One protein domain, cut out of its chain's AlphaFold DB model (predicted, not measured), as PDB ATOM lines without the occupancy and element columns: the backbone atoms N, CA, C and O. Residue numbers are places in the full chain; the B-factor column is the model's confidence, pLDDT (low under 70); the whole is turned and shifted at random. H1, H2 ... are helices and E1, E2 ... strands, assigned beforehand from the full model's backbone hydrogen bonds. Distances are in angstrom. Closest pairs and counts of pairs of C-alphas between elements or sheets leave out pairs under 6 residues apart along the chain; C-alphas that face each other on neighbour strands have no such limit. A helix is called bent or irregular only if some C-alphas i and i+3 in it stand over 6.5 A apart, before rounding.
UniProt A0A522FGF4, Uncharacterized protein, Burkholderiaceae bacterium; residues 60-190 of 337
ATOM      1  N   GLU A  60       4.653  -9.472   8.818       92.94
ATOM      2  CA  GLU A  60       4.330  -9.533   7.399       92.94
ATOM      3  C   GLU A  60       3.529 -10.807   7.128       92.94
ATOM      4  O   GLU A  60       3.852 -11.887   7.624       92.94
ATOM      5  N   THR A  61       2.466 -10.692   6.333       93.31
ATOM      6  CA  THR A  61       1.743 -11.866   5.837       93.31
ATOM      7  C   THR A  61       2.386 -12.335   4.541       93.31
ATOM      8  O   THR A  61       2.405 -11.598   3.555       93.31
ATOM      9  N   ILE A  62       2.877 -13.570   4.533       94.12
ATOM     10  CA  ILE A  62       3.453 -14.221   3.357       94.12
ATOM     11  C   ILE A  62       2.464 -15.277   2.875       94.12
ATOM     12  O   ILE A  62       2.020 -16.128   3.644       94.12
ATOM     13  N   ALA A  63       2.110 -15.217   1.597       91.12
ATOM     14  CA  ALA A  63       1.340 -16.268   0.949       91.12
ATOM     15  C   ALA A  63       2.294 -17.355   0.451       91.12
ATOM     16  O   ALA A  63       3.312 -17.034  -0.160       91.12
ATOM     17  N   VAL A  64       1.970 -18.619   0.713       90.75
ATOM     18  CA  VAL A  64       2.802 -19.780   0.386       90.75
ATOM     19  C   VAL A  64       1.956 -20.820  -0.335       90.75
ATOM     20  O   VAL A  64       0.904 -21.223   0.162       90.75
ATOM     21  N   MET A  65       2.422 -21.265  -1.497       87.12
ATOM     22  CA  MET A  65       1.836 -22.383  -2.228       87.12
ATOM     23  C   MET A  65       2.187 -23.701  -1.530       87.12
ATOM     24  O   MET A  65       3.346 -23.971  -1.205       87.12
ATOM     25  N   LEU A  66       1.169 -24.509  -1.265       83.31
ATOM     26  CA  LEU A  66       1.265 -25.799  -0.604       83.31
ATOM     27  C   LEU A  66       1.515 -26.918  -1.611       83.31
ATOM     28  O   LEU A  66       1.231 -26.809  -2.804       83.31
ATOM     29  N   ASN A  67       2.026 -28.031  -1.093       73.12
ATOM     30  CA  ASN A  67       2.131 -29.271  -1.842       73.12
ATOM     31  C   ASN A  67       0.728 -29.881  -2.003       73.12
ATOM     32  O   ASN A  67       0.273 -30.613  -1.130       73.12
ATOM     33  N   SER A  68       0.035 -29.533  -3.085       66.31
ATOM     34  CA  SER A  68      -1.274 -30.112  -3.422       66.31
ATOM     35  C   SER A  68      -1.115 -31.422  -4.201       66.31
ATOM     36  O   SER A  68      -0.060 -31.698  -4.778       66.31
ATOM     37  N   SER A  69      -2.158 -32.259  -4.196       51.19
ATOM     38  CA  SER A  69      -2.168 -33.532  -4.922       51.19
ATOM     39  C   SER A  69      -1.969 -33.326  -6.427       51.19
ATOM     40  O   SER A  69      -2.605 -32.466  -7.030       51.19
ATOM     41  N   GLY A  70      -1.133 -34.163  -7.044       56.12
ATOM     42  CA  GLY A  70      -0.843 -34.120  -8.477       56.12
ATOM     43  C   GLY A  70       0.498 -33.459  -8.804       56.12
ATOM     44  O   GLY A  70       1.044 -32.675  -8.031       56.12
ATOM     45  N   ARG A  71       1.051 -33.788  -9.980       57.91
ATOM     46  CA  ARG A  71       2.404 -33.365 -10.390       57.91
ATOM     47  C   ARG A  71       2.612 -31.854 -10.305       57.91
ATOM     48  O   ARG A  71       3.644 -31.430  -9.807       57.91
ATOM     49  N   ALA A  72       1.649 -31.064 -10.773       55.34
ATOM     50  CA  ALA A  72       1.750 -29.608 -10.781       55.34
ATOM     51  C   ALA A  72       1.581 -28.981  -9.383       55.34
ATOM     52  O   ALA A  72       2.197 -27.961  -9.110       55.34
ATOM     53  N   GLY A  73       0.866 -29.617  -8.451       61.41
ATOM     54  CA  GLY A  73       0.814 -29.163  -7.057       61.41
ATOM     55  C   GLY A  73       2.159 -29.301  -6.336       61.41
ATOM     56  O   GLY A  73       2.538 -28.454  -5.527       61.41
ATOM     57  N   THR A  74       2.934 -30.327  -6.693       68.19
ATOM     58  CA  THR A  74       4.243 -30.590  -6.084       68.19
ATOM     59  C   THR A  74       5.320 -29.591  -6.500       68.19
ATOM     60  O   THR A  74       6.182 -29.264  -5.683       68.19
ATOM     61  N   ILE A  75       5.275 -29.076  -7.736       73.62
ATOM     62  CA  ILE A  75       6.324 -28.185  -8.270       73.62
ATOM     63  C   ILE A  75       6.269 -26.773  -7.689       73.62
ATOM     64  O   ILE A  75       7.270 -26.064  -7.727       73.62
ATOM     65  N   PHE A  76       5.105 -26.364  -7.189       79.94
ATOM     66  CA  PHE A  76       4.889 -25.042  -6.607       79.94
ATOM     67  C   PHE A  76       4.949 -25.044  -5.079       79.94
ATOM     68  O   PHE A  76       4.937 -23.978  -4.469       79.94
ATOM     69  N   GLY A  77       5.054 -26.215  -4.445       83.69
ATOM     70  CA  GLY A  77       5.168 -26.321  -2.995       83.69
ATOM     71  C   GLY A  77       6.382 -25.552  -2.463       83.69
ATOM     72  O   GLY A  77       7.521 -25.908  -2.759       83.69
ATOM     73  N   GLY A  78       6.140 -24.524  -1.649       85.25
ATOM     74  CA  GLY A  78       7.176 -23.644  -1.098       85.25
ATOM     75  C   GLY A  78       7.394 -22.341  -1.867       85.25
ATOM     76  O   GLY A  78       8.135 -21.486  -1.387       85.25
ATOM     77  N   VAL A  79       6.722 -22.130  -3.004       89.50
ATOM     78  CA  VAL A  79       6.711 -20.826  -3.685       89.50
ATOM     79  C   VAL A  79       5.973 -19.819  -2.812       89.50
ATOM     80  O   VAL A  79       4.870 -20.082  -2.335       89.50
ATOM     81  N   PHE A  80       6.582 -18.655  -2.603       92.88
ATOM     82  CA  PHE A  80       6.056 -17.625  -1.715       92.88
ATOM     83  C   PHE A  80       5.877 -16.283  -2.422       92.88
ATOM     84  O   PHE A  80       6.495 -15.993  -3.445       92.88
ATOM     85  N   GLY A  81       5.008 -15.449  -1.863       92.19
ATOM     86  CA  GLY A  81       4.659 -14.163  -2.439       92.19
ATOM     87  C   GLY A  81       3.640 -13.410  -1.599       92.19
ATOM     88  O   GLY A  81       3.564 -13.573  -0.378       92.19
ATOM     89  N   LYS A  82       2.848 -12.575  -2.265       91.19
ATOM     90  CA  LYS A  82       1.786 -11.770  -1.652       91.19
ATOM     91  C   LYS A  82       0.467 -12.025  -2.361       91.19
ATOM     92  O   LYS A  82       0.442 -12.353  -3.543       91.19
ATOM     93  N   THR A  83      -0.631 -11.848  -1.636       85.88
ATOM     94  CA  THR A  83      -1.967 -11.840  -2.235       85.88
ATOM     95  C   THR A  83      -2.538 -10.434  -2.225       85.88
ATOM     96  O   THR A  83      -2.659  -9.858  -1.141       85.88
ATOM     97  N   THR A  84      -2.954  -9.938  -3.386       85.25
ATOM     98  CA  THR A  84      -3.618  -8.637  -3.553       85.25
ATOM     99  C   THR A  84      -4.887  -8.860  -4.363       85.25
ATOM    100  O   THR A  84      -4.826  -9.523  -5.392       85.25
ATOM    101  N   ASP A  85      -6.036  -8.376  -3.889       83.25
ATOM    102  CA  ASP A  85      -7.333  -8.505  -4.580       83.25
ATOM    103  C   ASP A  85      -7.683  -9.943  -5.009       83.25
ATOM    104  O   ASP A  85      -8.195 -10.185  -6.097       83.25
ATOM    105  N   GLY A  86      -7.357 -10.924  -4.161       75.19
ATOM    106  CA  GLY A  86      -7.603 -12.341  -4.449       75.19
ATOM    107  C   GLY A  86      -6.630 -12.971  -5.450       75.19
ATOM    108  O   GLY A  86      -6.766 -14.151  -5.737       75.19
ATOM    109  N   LYS A  87      -5.625 -12.235  -5.933       80.44
ATOM    110  CA  LYS A  87      -4.596 -12.715  -6.865       80.44
ATOM    111  C   LYS A  87      -3.266 -12.942  -6.173       80.44
ATOM    112  O   LYS A  87      -2.894 -12.192  -5.271       80.44
ATOM    113  N   PHE A  88      -2.545 -13.965  -6.608       84.69
ATOM    114  CA  PHE A  88      -1.203 -14.281  -6.152       84.69
ATOM    115  C   PHE A  88      -0.150 -13.580  -6.991       84.69
ATOM    116  O   PHE A  88      -0.146 -13.677  -8.214       84.69
ATOM    117  N   TYR A  89       0.782 -12.935  -6.309       87.50
ATOM    118  CA  TYR A  89       1.942 -12.303  -6.909       87.50
ATOM    119  C   TYR A  89       3.184 -12.956  -6.301       87.50
ATOM    120  O   TYR A  89       3.436 -12.751  -5.104       87.50
ATOM    121  N   PRO A  90       3.945 -13.757  -7.076       89.38
ATOM    122  CA  PRO A  90       5.199 -14.335  -6.614       89.38
ATOM    123  C   PRO A  90       6.140 -13.246  -6.097       89.38
ATOM    124  O   PRO A  90       6.176 -12.131  -6.633       89.38
ATOM    125  N   ASP A  91       6.917 -13.568  -5.063       93.31
ATOM    126  CA  ASP A  91       7.920 -12.640  -4.553       93.31
ATOM    127  C   ASP A  91       8.876 -12.217  -5.689       93.31
ATOM    128  O   ASP A  91       9.314 -13.074  -6.465       93.31
ATOM    129  N   PRO A  92       9.225 -10.921  -5.819       90.75
ATOM    130  CA  PRO A  92      10.097 -10.442  -6.887       90.75
ATOM    131  C   PRO A  92      11.421 -11.201  -7.019       90.75
ATOM    132  O   PRO A  92      11.944 -11.317  -8.125       90.75
ATOM    133  N   MET A  93      11.949 -11.754  -5.922       90.81
ATOM    134  CA  MET A  93      13.173 -12.556  -5.942       90.81
ATOM    135  C   MET A  93      13.028 -13.856  -6.739       90.81
ATOM    136  O   MET A  93      13.993 -14.335  -7.333       90.81
ATOM    137  N   LEU A  94      11.821 -14.415  -6.772       89.69
ATOM    138  CA  LEU A  94      11.512 -15.669  -7.449       89.69
ATOM    139  C   LEU A  94      11.186 -15.483  -8.938       89.69
ATOM    140  O   LEU A  94      11.225 -16.457  -9.681       89.69
ATOM    141  N   ARG A  95      10.929 -14.251  -9.400       84.31
ATOM    142  CA  ARG A  95      10.546 -13.958 -10.799       84.31
ATOM    143  C   ARG A  95      11.574 -14.410 -11.829       84.31
ATOM    144  O   ARG A  95      11.230 -14.763 -12.937       84.31
ATOM    145  N   SER A  96      12.847 -14.488 -11.460       85.25
ATOM    146  CA  SER A  96      13.869 -15.024 -12.371       85.25
ATOM    147  C   SER A  96      13.624 -16.481 -12.805       85.25
ATOM    148  O   SER A  96      14.242 -16.931 -13.768       85.25
ATOM    149  N   ILE A  97      12.744 -17.218 -12.125       84.88
ATOM    150  CA  ILE A  97      12.356 -18.585 -12.470       84.88
ATOM    151  C   ILE A  97      11.254 -18.537 -13.527       84.88
ATOM    152  O   ILE A  97      10.167 -18.019 -13.276       84.88
ATOM    153  N   SER A  98      11.515 -19.130 -14.695       77.56
ATOM    154  CA  SER A  98      10.706 -18.927 -15.906       77.56
ATOM    155  C   SER A  98       9.249 -19.368 -15.728       77.56
ATOM    156  O   SER A  98       8.335 -18.784 -16.301       77.56
ATOM    157  N   LEU A  99       9.021 -20.399 -14.913       75.25
ATOM    158  CA  LEU A  99       7.683 -20.891 -14.591       75.25
ATOM    159  C   LEU A  99       6.870 -19.890 -13.752       75.25
ATOM    160  O   LEU A  99       5.650 -19.844 -13.865       75.25
ATOM    161  N   LEU A 100       7.536 -19.095 -12.913       77.75
ATOM    162  CA  LEU A 100       6.883 -18.155 -12.003       77.75
ATOM    163  C   LEU A 100       6.533 -16.835 -12.688       77.75
ATOM    164  O   LEU A 100       5.529 -16.227 -12.327       77.75
ATOM    165  N   ASP A 101       7.273 -16.448 -13.730       73.56
ATOM    166  CA  ASP A 101       6.874 -15.359 -14.633       73.56
ATOM    167  C   ASP A 101       5.510 -15.623 -15.298       73.56
ATOM    168  O   ASP A 101       4.783 -14.688 -15.627       73.56
ATOM    169  N   LEU A 102       5.127 -16.895 -15.460       66.94
ATOM    170  CA  LEU A 102       3.830 -17.295 -16.017       66.94
ATOM    171  C   LEU A 102       2.687 -17.286 -14.984       66.94
ATOM    172  O   LEU A 102       1.530 -17.434 -15.373       66.94
ATOM    173  N   LEU A 103       2.991 -17.129 -13.689       67.75
ATOM    174  CA  LEU A 103       2.019 -17.189 -12.586       67.75
ATOM    175  C   LEU A 103       1.679 -15.828 -11.956       67.75
ATOM    176  O   LEU A 103       0.935 -15.780 -10.973       67.75
ATOM    177  N   ASP A 104       2.213 -14.722 -12.470       73.88
ATOM    178  CA  ASP A 104       1.983 -13.399 -11.882       73.88
ATOM    179  C   ASP A 104       0.504 -12.978 -12.001       73.88
ATOM    180  O   ASP A 104      -0.048 -12.876 -13.097       73.88
ATOM    181  N   GLY A 105      -0.152 -12.722 -10.867       70.75
ATOM    182  CA  GLY A 105      -1.546 -12.280 -10.809       70.75
ATOM    183  C   GLY A 105      -2.597 -13.386 -10.966       70.75
ATOM    184  O   GLY A 105      -3.739 -13.075 -11.311       70.75
ATOM    185  N   VAL A 106      -2.248 -14.653 -10.722       70.38
ATOM    186  CA  VAL A 106      -3.188 -15.791 -10.810       70.38
ATOM    187  C   VAL A 106      -4.123 -15.829  -9.598       70.38
ATOM    188  O   VAL A 106      -3.674 -15.709  -8.460       70.38
ATOM    189  N   GLU A 107      -5.424 -16.020  -9.821       65.56
ATOM    190  CA  GLU A 107      -6.418 -16.199  -8.753       65.56
ATOM    191  C   GLU A 107      -6.332 -17.624  -8.174       65.56
ATOM    192  O   GLU A 107      -6.600 -18.593  -8.889       65.56
ATOM    193  N   PRO A 108      -5.965 -17.805  -6.890       57.38
ATOM    194  CA  PRO A 108      -5.973 -19.113  -6.258       57.38
ATOM    195  C   PRO A 108      -7.417 -19.512  -5.939       57.38
ATOM    196  O   PRO A 108      -8.085 -18.881  -5.121       57.38
ATOM    197  N   GLY A 109      -7.899 -20.587  -6.562       56.56
ATOM    198  CA  GLY A 109      -9.091 -21.309  -6.105       56.56
ATOM    199  C   GLY A 109     -10.448 -20.620  -6.293       56.56
ATOM    200  O   GLY A 109     -11.416 -21.070  -5.685       56.56
ATOM    201  N   GLN A 110     -10.573 -19.571  -7.111       44.25
ATOM    202  CA  GLN A 110     -11.871 -18.944  -7.405       44.25
ATOM    203  C   GLN A 110     -12.322 -19.246  -8.841       44.25
ATOM    204  O   GLN A 110     -11.677 -18.856  -9.806       44.25
ATOM    205  N   GLY A 111     -13.472 -19.919  -8.967       42.91
ATOM    206  CA  GLY A 111     -14.339 -19.777 -10.140       42.91
ATOM    207  C   GLY A 111     -14.261 -20.830 -11.246       42.91
ATOM    208  O   GLY A 111     -14.697 -20.537 -12.356       42.91
ATOM    209  N   VAL A 112     -13.773 -22.044 -10.988       44.00
ATOM    210  CA  VAL A 112     -14.068 -23.171 -11.887       44.00
ATOM    211  C   VAL A 112     -15.289 -23.904 -11.335       44.00
ATOM    212  O   VAL A 112     -15.286 -24.301 -10.172       44.00
ATOM    213  N   ASP A 113     -16.341 -24.033 -12.152       52.19
ATOM    214  CA  ASP A 113     -17.514 -24.890 -11.901       52.19
ATOM    215  C   ASP A 113     -17.072 -26.199 -11.236       52.19
ATOM    216  O   ASP A 113     -16.020 -26.703 -11.606       52.19
ATOM    217  N   GLN A 114     -17.829 -26.795 -10.307       55.62
ATOM    218  CA  GLN A 114     -17.372 -27.981  -9.552       55.62
ATOM    219  C   GLN A 114     -16.790 -29.090 -10.469       55.62
ATOM    220  O   GLN A 114     -15.765 -29.682 -10.154       55.62
ATOM    221  N   GLN A 115     -17.355 -29.278 -11.670       50.72
ATOM    222  CA  GLN A 115     -16.824 -30.179 -12.706       50.72
ATOM    223  C   GLN A 115     -15.514 -29.708 -13.354       50.72
ATOM    224  O   GLN A 115     -14.647 -30.517 -13.670       50.72
ATOM    225  N   ALA A 116     -15.353 -28.410 -13.582       49.09
ATOM    226  CA  ALA A 116     -14.124 -27.827 -14.094       49.09
ATOM    227  C   ALA A 116     -13.053 -27.690 -12.998       49.09
ATOM    228  O   ALA A 116     -11.872 -27.693 -13.324       49.09
ATOM    229  N   ALA A 117     -13.441 -27.641 -11.721       50.44
ATOM    230  CA  ALA A 117     -12.553 -27.756 -10.574       50.44
ATOM    231  C   ALA A 117     -12.034 -29.189 -10.459       50.44
ATOM    232  O   ALA A 117     -10.838 -29.351 -10.288       50.44
ATOM    233  N   ASP A 118     -12.874 -30.208 -10.675       48.94
ATOM    234  CA  ASP A 118     -12.458 -31.616 -10.737       48.94
ATOM    235  C   ASP A 118     -11.547 -31.898 -11.945       48.94
ATOM    236  O   ASP A 118     -10.559 -32.621 -11.825       48.94
ATOM    237  N   VAL A 119     -11.812 -31.278 -13.103       49.62
ATOM    238  CA  VAL A 119     -10.925 -31.349 -14.278       49.62
ATOM    239  C   VAL A 119      -9.639 -30.548 -14.053       49.62
ATOM    240  O   VAL A 119      -8.563 -31.027 -14.388       49.62
ATOM    241  N   ALA A 120      -9.694 -29.367 -13.440       47.62
ATOM    242  CA  ALA A 120      -8.510 -28.591 -13.076       47.62
ATOM    243  C   ALA A 120      -7.683 -29.291 -11.985       47.62
ATOM    244  O   ALA A 120      -6.460 -29.233 -12.047       47.62
ATOM    245  N   LEU A 121      -8.309 -30.010 -11.048       45.88
ATOM    246  CA  LEU A 121      -7.645 -30.902 -10.094       45.88
ATOM    247  C   LEU A 121      -6.999 -32.084 -10.828       45.88
ATOM    248  O   LEU A 121      -5.847 -32.415 -10.563       45.88
ATOM    249  N   ALA A 122      -7.706 -32.680 -11.796       41.34
ATOM    250  CA  ALA A 122      -7.210 -33.788 -12.615       41.34
ATOM    251  C   ALA A 122      -6.067 -33.380 -13.565       41.34
ATOM    252  O   ALA A 122      -5.253 -34.220 -13.946       41.34
ATOM    253  N   VAL A 123      -5.981 -32.095 -13.927       39.59
ATOM    254  CA  VAL A 123      -4.928 -31.508 -14.779       39.59
ATOM    255  C   VAL A 123      -3.874 -30.740 -13.946       39.59
ATOM    256  O   VAL A 123      -2.834 -30.346 -14.468       39.59
ATOM    257  N   GLY A 124      -4.080 -30.593 -12.629       44.12
ATOM    258  CA  GLY A 124      -3.141 -29.995 -11.670       44.12
ATOM    259  C   GLY A 124      -3.046 -28.459 -11.680       44.12
ATOM    260  O   GLY A 124      -2.012 -27.905 -11.322       44.12
ATOM    261  N   ALA A 125      -4.083 -27.745 -12.113       46.16
ATOM    262  CA  ALA A 125      -3.986 -26.333 -12.492       46.16
ATOM    263  C   ALA A 125      -4.134 -25.297 -11.356       46.16
ATOM    264  O   ALA A 125      -3.930 -24.115 -11.621       46.16
ATOM    265  N   VAL A 126      -4.457 -25.674 -10.113       53.84
ATOM    266  CA  VAL A 126      -4.592 -24.691  -9.018       53.84
ATOM    267  C   VAL A 126      -3.820 -25.147  -7.777       53.84
ATOM    268  O   VAL A 126      -4.292 -26.033  -7.066       53.84
ATOM    269  N   PRO A 127      -2.643 -24.557  -7.494       62.62
ATOM    270  CA  PRO A 127      -1.907 -24.838  -6.270       62.62
ATOM    271  C   PRO A 127      -2.711 -24.363  -5.058       62.62
ATOM    272  O   PRO A 127      -3.107 -23.198  -4.983       62.62
ATOM    273  N   GLU A 128      -2.937 -25.255  -4.098       74.94
ATOM    274  CA  GLU A 128      -3.453 -24.876  -2.781       74.94
ATOM    275  C   GLU A 128      -2.511 -23.848  -2.131       74.94
ATOM    276  O   GLU A 128      -1.297 -23.894  -2.327       74.94
ATOM    277  N   MET A 129      -3.053 -22.898  -1.372       80.88
ATOM    278  CA  MET A 129      -2.281 -21.806  -0.787       80.88
ATOM    279  C   MET A 129      -2.661 -21.577   0.666       80.88
ATOM    280  O   MET A 129      -3.835 -21.592   1.024       80.88
ATOM    281  N   THR A 130      -1.659 -21.264   1.481       87.38
ATOM    282  CA  THR A 130      -1.840 -20.787   2.851       87.38
ATOM    283  C   THR A 130      -1.202 -19.417   3.048       87.38
ATOM    284  O   THR A 130      -0.351 -18.987   2.269       87.38
ATOM    285  N   LYS A 131      -1.609 -18.719   4.107       90.56
ATOM    286  CA  LYS A 131      -1.007 -17.457   4.538       90.56
ATOM    287  C   LYS A 131      -0.380 -17.661   5.905       90.56
ATOM    288  O   LYS A 131      -1.057 -18.092   6.833       90.56
ATOM    289  N   ILE A 132       0.893 -17.311   6.028       93.44
ATOM    290  CA  ILE A 132       1.623 -17.328   7.294       93.44
ATOM    291  C   ILE A 132       1.911 -15.894   7.732       93.44
ATOM    292  O   ILE A 132       2.224 -15.034   6.909       93.44
ATOM    293  N   VAL A 133       1.781 -15.631   9.030       95.00
ATOM    294  CA  VAL A 133       2.091 -14.330   9.633       95.00
ATOM    295  C   VAL A 133       3.467 -14.434  10.271       95.00
ATOM    296  O   VAL A 133       3.674 -15.236  11.179       95.00
ATOM    297  N   VAL A 134       4.415 -13.647   9.773       95.00
ATOM    298  CA  VAL A 134       5.835 -13.771  10.103       95.00
ATOM    299  C   VAL A 134       6.324 -12.478  10.749       95.00
ATOM    300  O   VAL A 134       6.125 -11.414  10.168       95.00
ATOM    301  N   PRO A 135       6.982 -12.522  11.921       95.00
ATOM    302  CA  PRO A 135       7.660 -11.355  12.479       95.00
ATOM    303  C   PRO A 135       8.671 -10.772  11.486       95.00
ATOM    304  O   PRO A 135       9.458 -11.523  10.913       95.00
ATOM    305  N   SER A 136       8.705  -9.450  11.306       93.19
ATOM    306  CA  SER A 136       9.509  -8.791  10.260       93.19
ATOM    307  C   SER A 136      10.990  -9.181  10.281       93.19
ATOM    308  O   SER A 136      11.607  -9.329   9.229       93.19
ATOM    309  N   HIS A 137      11.561  -9.412  11.466       93.19
ATOM    310  CA  HIS A 137      12.955  -9.840  11.613       93.19
ATOM    311  C   HIS A 137      13.218 -11.276  11.115       93.19
ATOM    312  O   HIS A 137      14.340 -11.578  10.724       93.19
ATOM    313  N   LEU A 138      12.197 -12.140  11.069       94.81
ATOM    314  CA  LEU A 138      12.286 -13.520  10.574       94.81
ATOM    315  C   LEU A 138      11.934 -13.656   9.090       94.81
ATOM    316  O   LEU A 138      12.145 -14.720   8.514       94.81
ATOM    317  N   VAL A 139      11.397 -12.614   8.447       94.19
ATOM    318  CA  VAL A 139      10.958 -12.678   7.042       94.19
ATOM    319  C   VAL A 139      12.063 -13.173   6.095       94.19
ATOM    320  O   VAL A 139      11.781 -14.097   5.326       94.19
ATOM    321  N   PRO A 140      13.305 -12.646   6.135       94.50
ATOM    322  CA  PRO A 140      14.375 -13.135   5.261       94.50
ATOM    323  C   PRO A 140      14.673 -14.622   5.488       94.50
ATOM    324  O   PRO A 140      14.769 -15.394   4.537       94.50
ATOM    325  N   ALA A 141      14.716 -15.040   6.755       95.81
ATOM    326  CA  ALA A 141      14.994 -16.407   7.180       95.81
ATOM    327  C   ALA A 141      13.905 -17.403   6.728       95.81
ATOM    328  O   ALA A 141      14.203 -18.473   6.185       95.81
ATOM    329  N   VAL A 142      12.627 -17.026   6.863       95.38
ATOM    330  CA  VAL A 142      11.489 -17.818   6.365       95.38
ATOM    331  C   VAL A 142      11.536 -17.934   4.844       95.38
ATOM    332  O   VAL A 142      11.416 -19.041   4.320       95.38
ATOM    333  N   LYS A 143      11.768 -16.832   4.121       95.50
ATOM    334  CA  LYS A 143      11.881 -16.849   2.652       95.50
ATOM    335  C   LYS A 143      13.053 -17.709   2.176       95.50
ATOM    336  O   LYS A 143      12.878 -18.496   1.252       95.50
ATOM    337  N   ALA A 144      14.215 -17.619   2.823       95.50
ATOM    338  CA  ALA A 144      15.370 -18.467   2.530       95.50
ATOM    339  C   ALA A 144      15.077 -19.954   2.764       95.50
ATOM    340  O   ALA A 144      15.422 -20.792   1.930       95.50
ATOM    341  N   THR A 145      14.380 -20.282   3.852       95.31
ATOM    342  CA  THR A 145      13.976 -21.660   4.162       95.31
ATOM    343  C   THR A 145      12.965 -22.198   3.146       95.31
ATOM    344  O   THR A 145      13.153 -23.291   2.617       95.31
ATOM    345  N   LEU A 146      11.939 -21.420   2.793       94.31
ATOM    346  CA  LEU A 146      10.965 -21.799   1.762       94.31
ATOM    347  C   LEU A 146      11.616 -21.939   0.375       94.31
ATOM    348  O   LEU A 146      11.348 -22.910  -0.331       94.31
ATOM    349  N   ALA A 147      12.525 -21.026   0.008       93.38
ATOM    350  CA  ALA A 147      13.289 -21.105  -1.237       93.38
ATOM    351  C   ALA A 147      14.154 -22.369  -1.296       93.38
ATOM    352  O   ALA A 147      14.211 -23.015  -2.340       93.38
ATOM    353  N   HIS A 148      14.799 -22.745  -0.187       92.44
ATOM    354  CA  HIS A 148      15.567 -23.985  -0.104       92.44
ATOM    355  C   HIS A 148      14.683 -25.215  -0.340       92.44
ATOM    356  O   HIS A 148      15.008 -26.024  -1.209       92.44
ATOM    357  N   LEU A 149      13.546 -25.314   0.358       89.50
ATOM    358  CA  LEU A 149      12.598 -26.424   0.203       89.50
ATOM    359  C   LEU A 149      12.046 -26.518  -1.228       89.50
ATOM    360  O   LEU A 149      11.964 -27.608  -1.793       89.50
ATOM    361  N   SER A 150      11.701 -25.379  -1.832       88.06
ATOM    362  CA  SER A 150      11.273 -25.310  -3.236       88.06
ATOM    363  C   SER A 150      12.399 -25.741  -4.187       88.06
ATOM    364  O   SER A 150      12.173 -26.505  -5.124       88.06
ATOM    365  N   GLY A 151      13.633 -25.306  -3.914       89.00
ATOM    366  CA  GLY A 151      14.839 -25.678  -4.652       89.00
ATOM    367  C   GLY A 151      15.096 -27.182  -4.687       89.00
ATOM    368  O   GLY A 151      15.346 -27.730  -5.760       89.00
ATOM    369  N   GLU A 152      14.986 -27.867  -3.545       86.75
ATOM    370  CA  GLU A 152      15.165 -29.326  -3.473       86.75
ATOM    371  C   GLU A 152      14.112 -30.091  -4.291       86.75
ATOM    372  O   GLU A 152      14.424 -31.090  -4.948       86.75
ATOM    373  N   ARG A 153      12.864 -29.605  -4.301       84.06
ATOM    374  CA  ARG A 153      11.775 -30.197  -5.097       84.06
ATOM    375  C   ARG A 153      12.031 -30.043  -6.592       84.06
ATOM    376  O   ARG A 153      11.860 -31.002  -7.344       84.06
ATOM    377  N   TRP A 154      12.473 -28.864  -7.026       84.06
ATOM    378  CA  TRP A 154      12.840 -28.639  -8.423       84.06
ATOM    379  C   TRP A 154      14.033 -29.492  -8.850       84.06
ATOM    380  O   TRP A 154      13.964 -30.103  -9.911       84.06
ATOM    381  N   ALA A 155      15.074 -29.608  -8.020       84.44
ATOM    382  CA  ALA A 155      16.216 -30.481  -8.305       84.44
ATOM    383  C   ALA A 155      15.771 -31.938  -8.536       84.44
ATOM    384  O   ALA A 155      16.071 -32.520  -9.575       84.44
ATOM    385  N   THR A 156      14.929 -32.467  -7.641       81.38
ATOM    386  CA  THR A 156      14.359 -33.822  -7.766       81.38
ATOM    387  C   THR A 156      13.580 -34.002  -9.072       81.38
ATOM    388  O   THR A 156      13.634 -35.057  -9.706       81.38
ATOM    389  N   MET A 157      12.846 -32.970  -9.500       78.44
ATOM    390  CA  MET A 157      12.142 -33.001 -10.776       78.44
ATOM    391  C   MET A 157      13.120 -33.087 -11.948       78.44
ATOM    392  O   MET A 157      12.922 -33.923 -12.827       78.44
ATOM    393  N   TYR A 158      14.150 -32.240 -11.975       79.75
ATOM    394  CA  TYR A 158      15.113 -32.187 -13.076       79.75
ATOM    395  C   TYR A 158      15.905 -33.490 -13.227       79.75
ATOM    396  O   TYR A 158      16.058 -33.972 -14.356       79.75
ATOM    397  N   ASP A 159      16.289 -34.118 -12.112       79.38
ATOM    398  CA  ASP A 159      16.967 -35.420 -12.096       79.38
ATOM    399  C   ASP A 159      16.142 -36.516 -12.797       79.38
ATOM    400  O   ASP A 159      16.679 -37.344 -13.538       79.38
ATOM    401  N   GLY A 160      14.812 -36.482 -12.652       71.69
ATOM    402  CA  GLY A 160      13.899 -37.471 -13.232       71.69
ATOM    403  C   GLY A 160      13.787 -37.457 -14.766       71.69
ATOM    404  O   GLY A 160      13.286 -38.423 -15.345       71.69
ATOM    405  N   PHE A 161      14.245 -36.402 -15.453       68.44
ATOM    406  CA  PHE A 161      14.057 -36.225 -16.906       68.44
ATOM    407  C   PHE A 161      15.343 -36.345 -17.744       68.44
ATOM    408  O   PHE A 161      15.286 -36.309 -18.978       68.44
ATOM    409  N   GLY A 162      16.512 -36.521 -17.116       59.50
ATOM    410  CA  GLY A 162      17.813 -36.469 -17.800       59.50
ATOM    411  C   GLY A 162      18.058 -37.568 -18.850       59.50
ATOM    412  O   GLY A 162      18.835 -37.370 -19.789       59.50
ATOM    413  N   GLY A 163      17.386 -38.717 -18.734       65.38
ATOM    414  CA  GLY A 163      17.629 -39.882 -19.594       65.38
ATOM    415  C   GLY A 163      16.833 -39.917 -20.905       65.38
ATOM    416  O   GLY A 163      17.352 -40.387 -21.914       65.38
ATOM    417  N   SER A 164      15.593 -39.420 -20.912       71.88
ATOM    418  CA  SER A 164      14.608 -39.700 -21.975       71.88
ATOM    419  C   SER A 164      14.374 -38.556 -22.965       71.88
ATOM    420  O   SER A 164      13.706 -38.744 -23.982       71.88
ATOM    421  N   LEU A 165      14.916 -37.367 -22.695       81.12
ATOM    422  CA  LEU A 165      14.673 -36.179 -23.510       81.12
ATOM    423  C   LEU A 165      15.669 -36.040 -24.682       81.12
ATOM    424  O   LEU A 165      16.856 -36.359 -24.539       81.12
ATOM    425  N   PRO A 166      15.237 -35.478 -25.831       87.25
ATOM    426  CA  PRO A 166      16.138 -35.099 -26.917       87.25
ATOM    427  C   PRO A 166      17.265 -34.162 -26.439       87.25
ATOM    428  O   PRO A 166      17.049 -33.370 -25.518       87.25
ATOM    429  N   PRO A 167      18.456 -34.164 -27.074       85.31
ATOM    430  CA  PRO A 167      19.607 -33.367 -26.630       85.31
ATOM    431  C   PRO A 167      19.314 -31.876 -26.405       85.31
ATOM    432  O   PRO A 167      19.738 -31.321 -25.394       85.31
ATOM    433  N   MET A 168      18.546 -31.240 -27.296       87.06
ATOM    434  CA  MET A 168      18.161 -29.830 -27.142       87.06
ATOM    435  C   MET A 168      17.266 -29.599 -25.917       87.06
ATOM    436  O   MET A 168      17.479 -28.642 -25.179       87.06
ATOM    437  N   ALA A 169      16.305 -30.493 -25.671       84.62
ATOM    438  CA  ALA A 169      15.416 -30.408 -24.516       84.62
ATOM    439  C   ALA A 169      16.181 -30.620 -23.199       84.62
ATOM    440  O   ALA A 169      15.958 -29.884 -22.243       84.62
ATOM    441  N   ARG A 170      17.152 -31.544 -23.168       83.94
ATOM    442  CA  ARG A 170      18.039 -31.728 -22.004       83.94
ATOM    443  C   ARG A 170      18.869 -30.488 -21.700       83.94
ATOM    444  O   ARG A 170      18.984 -30.104 -20.542       83.94
ATOM    445  N   GLN A 171      19.427 -29.846 -22.727       85.75
ATOM    446  CA  GLN A 171      20.206 -28.626 -22.529       85.75
ATOM    447  C   GLN A 171      19.335 -27.467 -22.025       85.75
ATOM    448  O   GLN A 171      19.766 -26.725 -21.146       85.75
ATOM    449  N   ALA A 172      18.116 -27.319 -22.553       85.56
ATOM    450  CA  ALA A 172      17.165 -26.320 -22.072       85.56
ATOM    451  C   ALA A 172      16.794 -26.561 -20.601       85.56
ATOM    452  O   ALA A 172      16.847 -25.629 -19.800       85.56
ATOM    453  N   LEU A 173      16.516 -27.816 -20.237       85.62
ATOM    454  CA  LEU A 173      16.183 -28.205 -18.870       85.62
ATOM    455  C   LEU A 173      17.332 -27.916 -17.895       85.62
ATOM    456  O   LEU A 173      17.125 -27.272 -16.875       85.62
ATOM    457  N   LYS A 174      18.562 -28.298 -18.258       87.06
ATOM    458  CA  LYS A 174      19.765 -28.023 -17.457       87.06
ATOM    459  C   LYS A 174      20.022 -26.525 -17.275       87.06
ATOM    460  O   LYS A 174      20.504 -26.087 -16.234       87.06
ATOM    461  N   ASN A 175      19.730 -25.715 -18.291       88.00
ATOM    462  CA  ASN A 175      19.858 -24.264 -18.183       88.00
ATOM    463  C   ASN A 175      18.838 -23.671 -17.199       88.00
ATOM    464  O   ASN A 175      19.196 -22.759 -16.452       88.00
ATOM    465  N   GLU A 176      17.606 -24.183 -17.185       87.56
ATOM    466  CA  GLU A 176      16.588 -23.772 -16.213       87.56
ATOM    467  C   GLU A 176      16.947 -24.241 -14.798       87.56
ATOM    468  O   GLU A 176      16.909 -23.437 -13.872       87.56
ATOM    469  N   GLU A 177      17.408 -25.483 -14.632       88.69
ATOM    470  CA  GLU A 177      17.921 -26.005 -13.358       88.69
ATOM    471  C   GLU A 177      19.010 -25.091 -12.777       88.69
ATOM    472  O   GLU A 177      18.918 -24.646 -11.633       88.69
ATOM    473  N   MET A 178      20.013 -24.729 -13.587       90.06
ATOM    474  CA  MET A 178      21.071 -23.808 -13.160       90.06
ATOM    475  C   MET A 178      20.533 -22.422 -12.793       90.06
ATOM    476  O   MET A 178      21.081 -21.775 -11.900       90.06
ATOM    477  N   ARG A 179      19.505 -21.933 -13.494       90.50
ATOM    478  CA  ARG A 179      18.891 -20.635 -13.198       90.50
ATOM    479  C   ARG A 179      18.180 -20.681 -11.849       90.50
ATOM    480  O   ARG A 179      18.489 -19.863 -10.988       90.50
ATOM    481  N   VAL A 180      17.319 -21.676 -11.657       90.69
ATOM    482  CA  VAL A 180      16.607 -21.939 -10.403       90.69
ATOM    483  C   VAL A 180      17.585 -22.059  -9.235       90.69
ATOM    484  O   VAL A 180      17.421 -21.376  -8.224       90.69
ATOM    485  N   ALA A 181      18.645 -22.858  -9.387       91.56
ATOM    486  CA  ALA A 181      19.652 -23.054  -8.348       91.56
ATOM    487  C   ALA A 181      20.347 -21.742  -7.947       91.56
ATOM    488  O   ALA A 181      20.506 -21.471  -6.758       91.56
ATOM    489  N   ARG A 182      20.717 -20.889  -8.915       93.06
ATOM    490  CA  ARG A 182      21.323 -19.572  -8.630       93.06
ATOM    491  C   ARG A 182      20.364 -18.644  -7.896       93.06
ATOM    492  O   ARG A 182      20.792 -17.942  -6.984       93.06
ATOM    493  N   THR A 183      19.090 -18.636  -8.279       93.44
ATOM    494  CA  THR A 183      18.065 -17.818  -7.621       93.44
ATOM    495  C   THR A 183      17.866 -18.248  -6.174       93.44
ATOM    496  O   THR A 183      17.921 -17.413  -5.274       93.44
ATOM    497  N   VAL A 184      17.705 -19.552  -5.934       93.50
ATOM    498  CA  VAL A 184      17.570 -20.113  -4.581       93.50
ATOM    499  C   VAL A 184      18.803 -19.795  -3.735       93.50
ATOM    500  O   VAL A 184      18.670 -19.342  -2.600       93.50
ATOM    501  N   GLU A 185      20.002 -19.962  -4.292       94.44
ATOM    502  CA  GLU A 185      21.246 -19.645  -3.591       94.44
ATOM    503  C   GLU A 185      21.358 -18.150  -3.262       94.44
ATOM    504  O   GLU A 185      21.716 -17.791  -2.142       94.44
ATOM    505  N   SER A 186      20.961 -17.265  -4.179       94.25
ATOM    506  CA  SER A 186      20.928 -15.822  -3.922       94.25
ATOM    507  C   SER A 186      19.963 -15.439  -2.797       94.25
ATOM    508  O   SER A 186      20.252 -14.495  -2.063       94.25
ATOM    509  N   ILE A 187      18.825 -16.128  -2.660       94.19
ATOM    510  CA  ILE A 187      17.876 -15.886  -1.561       94.19
ATOM    511  C   ILE A 187      18.480 -16.363  -0.235       94.19
ATOM    512  O   ILE A 187      18.417 -15.649   0.763       94.19
ATOM    513  N   LYS A 188      19.124 -17.534  -0.227       93.62
ATOM    514  CA  LYS A 188      19.791 -18.085   0.963       93.62
ATOM    515  C   LYS A 188      20.963 -17.241   1.459       93.62
ATOM    516  O   LYS A 188      21.243 -17.247   2.649       93.62
ATOM    517  N   GLN A 189      21.655 -16.541   0.563       92.25
ATOM    518  CA  GLN A 189      22.812 -15.702   0.892       92.25
ATOM    519  C   GLN A 189      22.436 -14.301   1.398       92.25
ATOM    520  O   GLN A 189      23.318 -13.460   1.591       92.25
ATOM    521  N   GLN A 190      21.149 -14.018   1.622       89.38
ATOM    522  CA  GLN A 190      20.745 -12.756   2.233       89.38
ATOM    523  C   GLN A 190      21.367 -12.573   3.632       89.38
ATOM    524  O   GLN A 190      21.552 -13.548   4.367       89.38
TER     525      GLN A 190
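AT A GLANCE: This is residues 60 to 190 of the 337 residues of an uncharacterized protein of Burkholderiaceae bacterium (UniProt A0A522FGF4). What shape do these atoms make? A long helical hairpin, H4 and H5, runs past a small, strongly twisted sheet, with residues 136 to 150 of H4 packed over one face of it. The short H1 packs on H4, and H3 lies far out beyond a long link. What is it built of? The printed part has 131 residues with five named helices and four named strands, in the order E1 H1 E2 E3 H2 H3 E4 H4 H5; the antiparallel sheet has the order E3 E2 E1 E4, and the class is mixed, helices and strands. It is compact, with a radius of gyration of the C-alphas of 15.4 A, and flat, spanning 44 by 43 by 20 A.

HOW THE PARTS SIT: How do the strands pair? E1, residues 60 to 65, is antiparallel to E4, residues 129 to 135, with N 62 and O 132 within hydrogen-bond range at 2.9 A. E1 is also antiparallel to E2, residues 80 to 84, with N 63 and O 81 at 3.0 A. E2 and E3, residues 87 to 90, form an antiparallel hairpin, with N 82 and O 89 at 2.9 A. What is on the sheet? H4, residues 136 to 159, lies over E1 at a height over the sheet of 11.1 A, along the strands at 9 degrees on the local plane: two layers, a helix on one face of a sheet. H1, residues 71 to 76, only grazes the sheet with residues 73 to 76; it touches residues 150 to 157 of H4, opposite ways at a shallow tilt of 33 degrees, only just short of steep, the closest C-alphas being those of Ile 75 and Trp 154, 6.5 A apart. Where are the other helices? H5, residues 167 to 188, touches H4 in a helical hairpin, opposite ways at a shallow tilt of 19 degrees, the closest C-alphas being those of Ala 144 and Lys 188, 4.7 A apart. H2, residues 98 to 101, is close to but not clearly touching H5, the closest C-alphas, of Ser 98 and Glu 176, being 7.6 A apart. H3, residues 114 to 123, is near H1, with 6 pairs of C-alphas within 10 A. Are the helix backbones complete? Every O i to N i+4 pair is within hydrogen-bond range in H3 and H5, against 18 of 20 in H4 and 0 of 2 in H1, which has 1 of 3 O i to N i+3 pairs within range; H2 is too short for an O i to N i+4 pair.

IN THESE COORDINATES: Where does the first element begin? E1 begins at C-alpha 60 (4.330, -9.533, 7.399) and is 16.2 A long. Which elements are longest? H4 is 35.6 A and H5 31.5 A from first to last C-alpha, and E4 is 19.6 A; H4 is irregular, with C-alphas 137 and 140 7.3 A apart. H5 ends at C-alpha 188 (19.791, -18.085, 0.963).

THE WHOLE: How large is it, and is it cut? The two C-alphas farthest apart, of Pro 135 and Pro 166, are 46.8 A apart, and the printed part has no cut. Which link is long, and where is confidence low? H2 to H3 is a long link of 12 residues. The mean pLDDT of the printed part is 78.8, with residues 68 to 74, 102 to 103, 107 to 127 and 161 to 163 under 70.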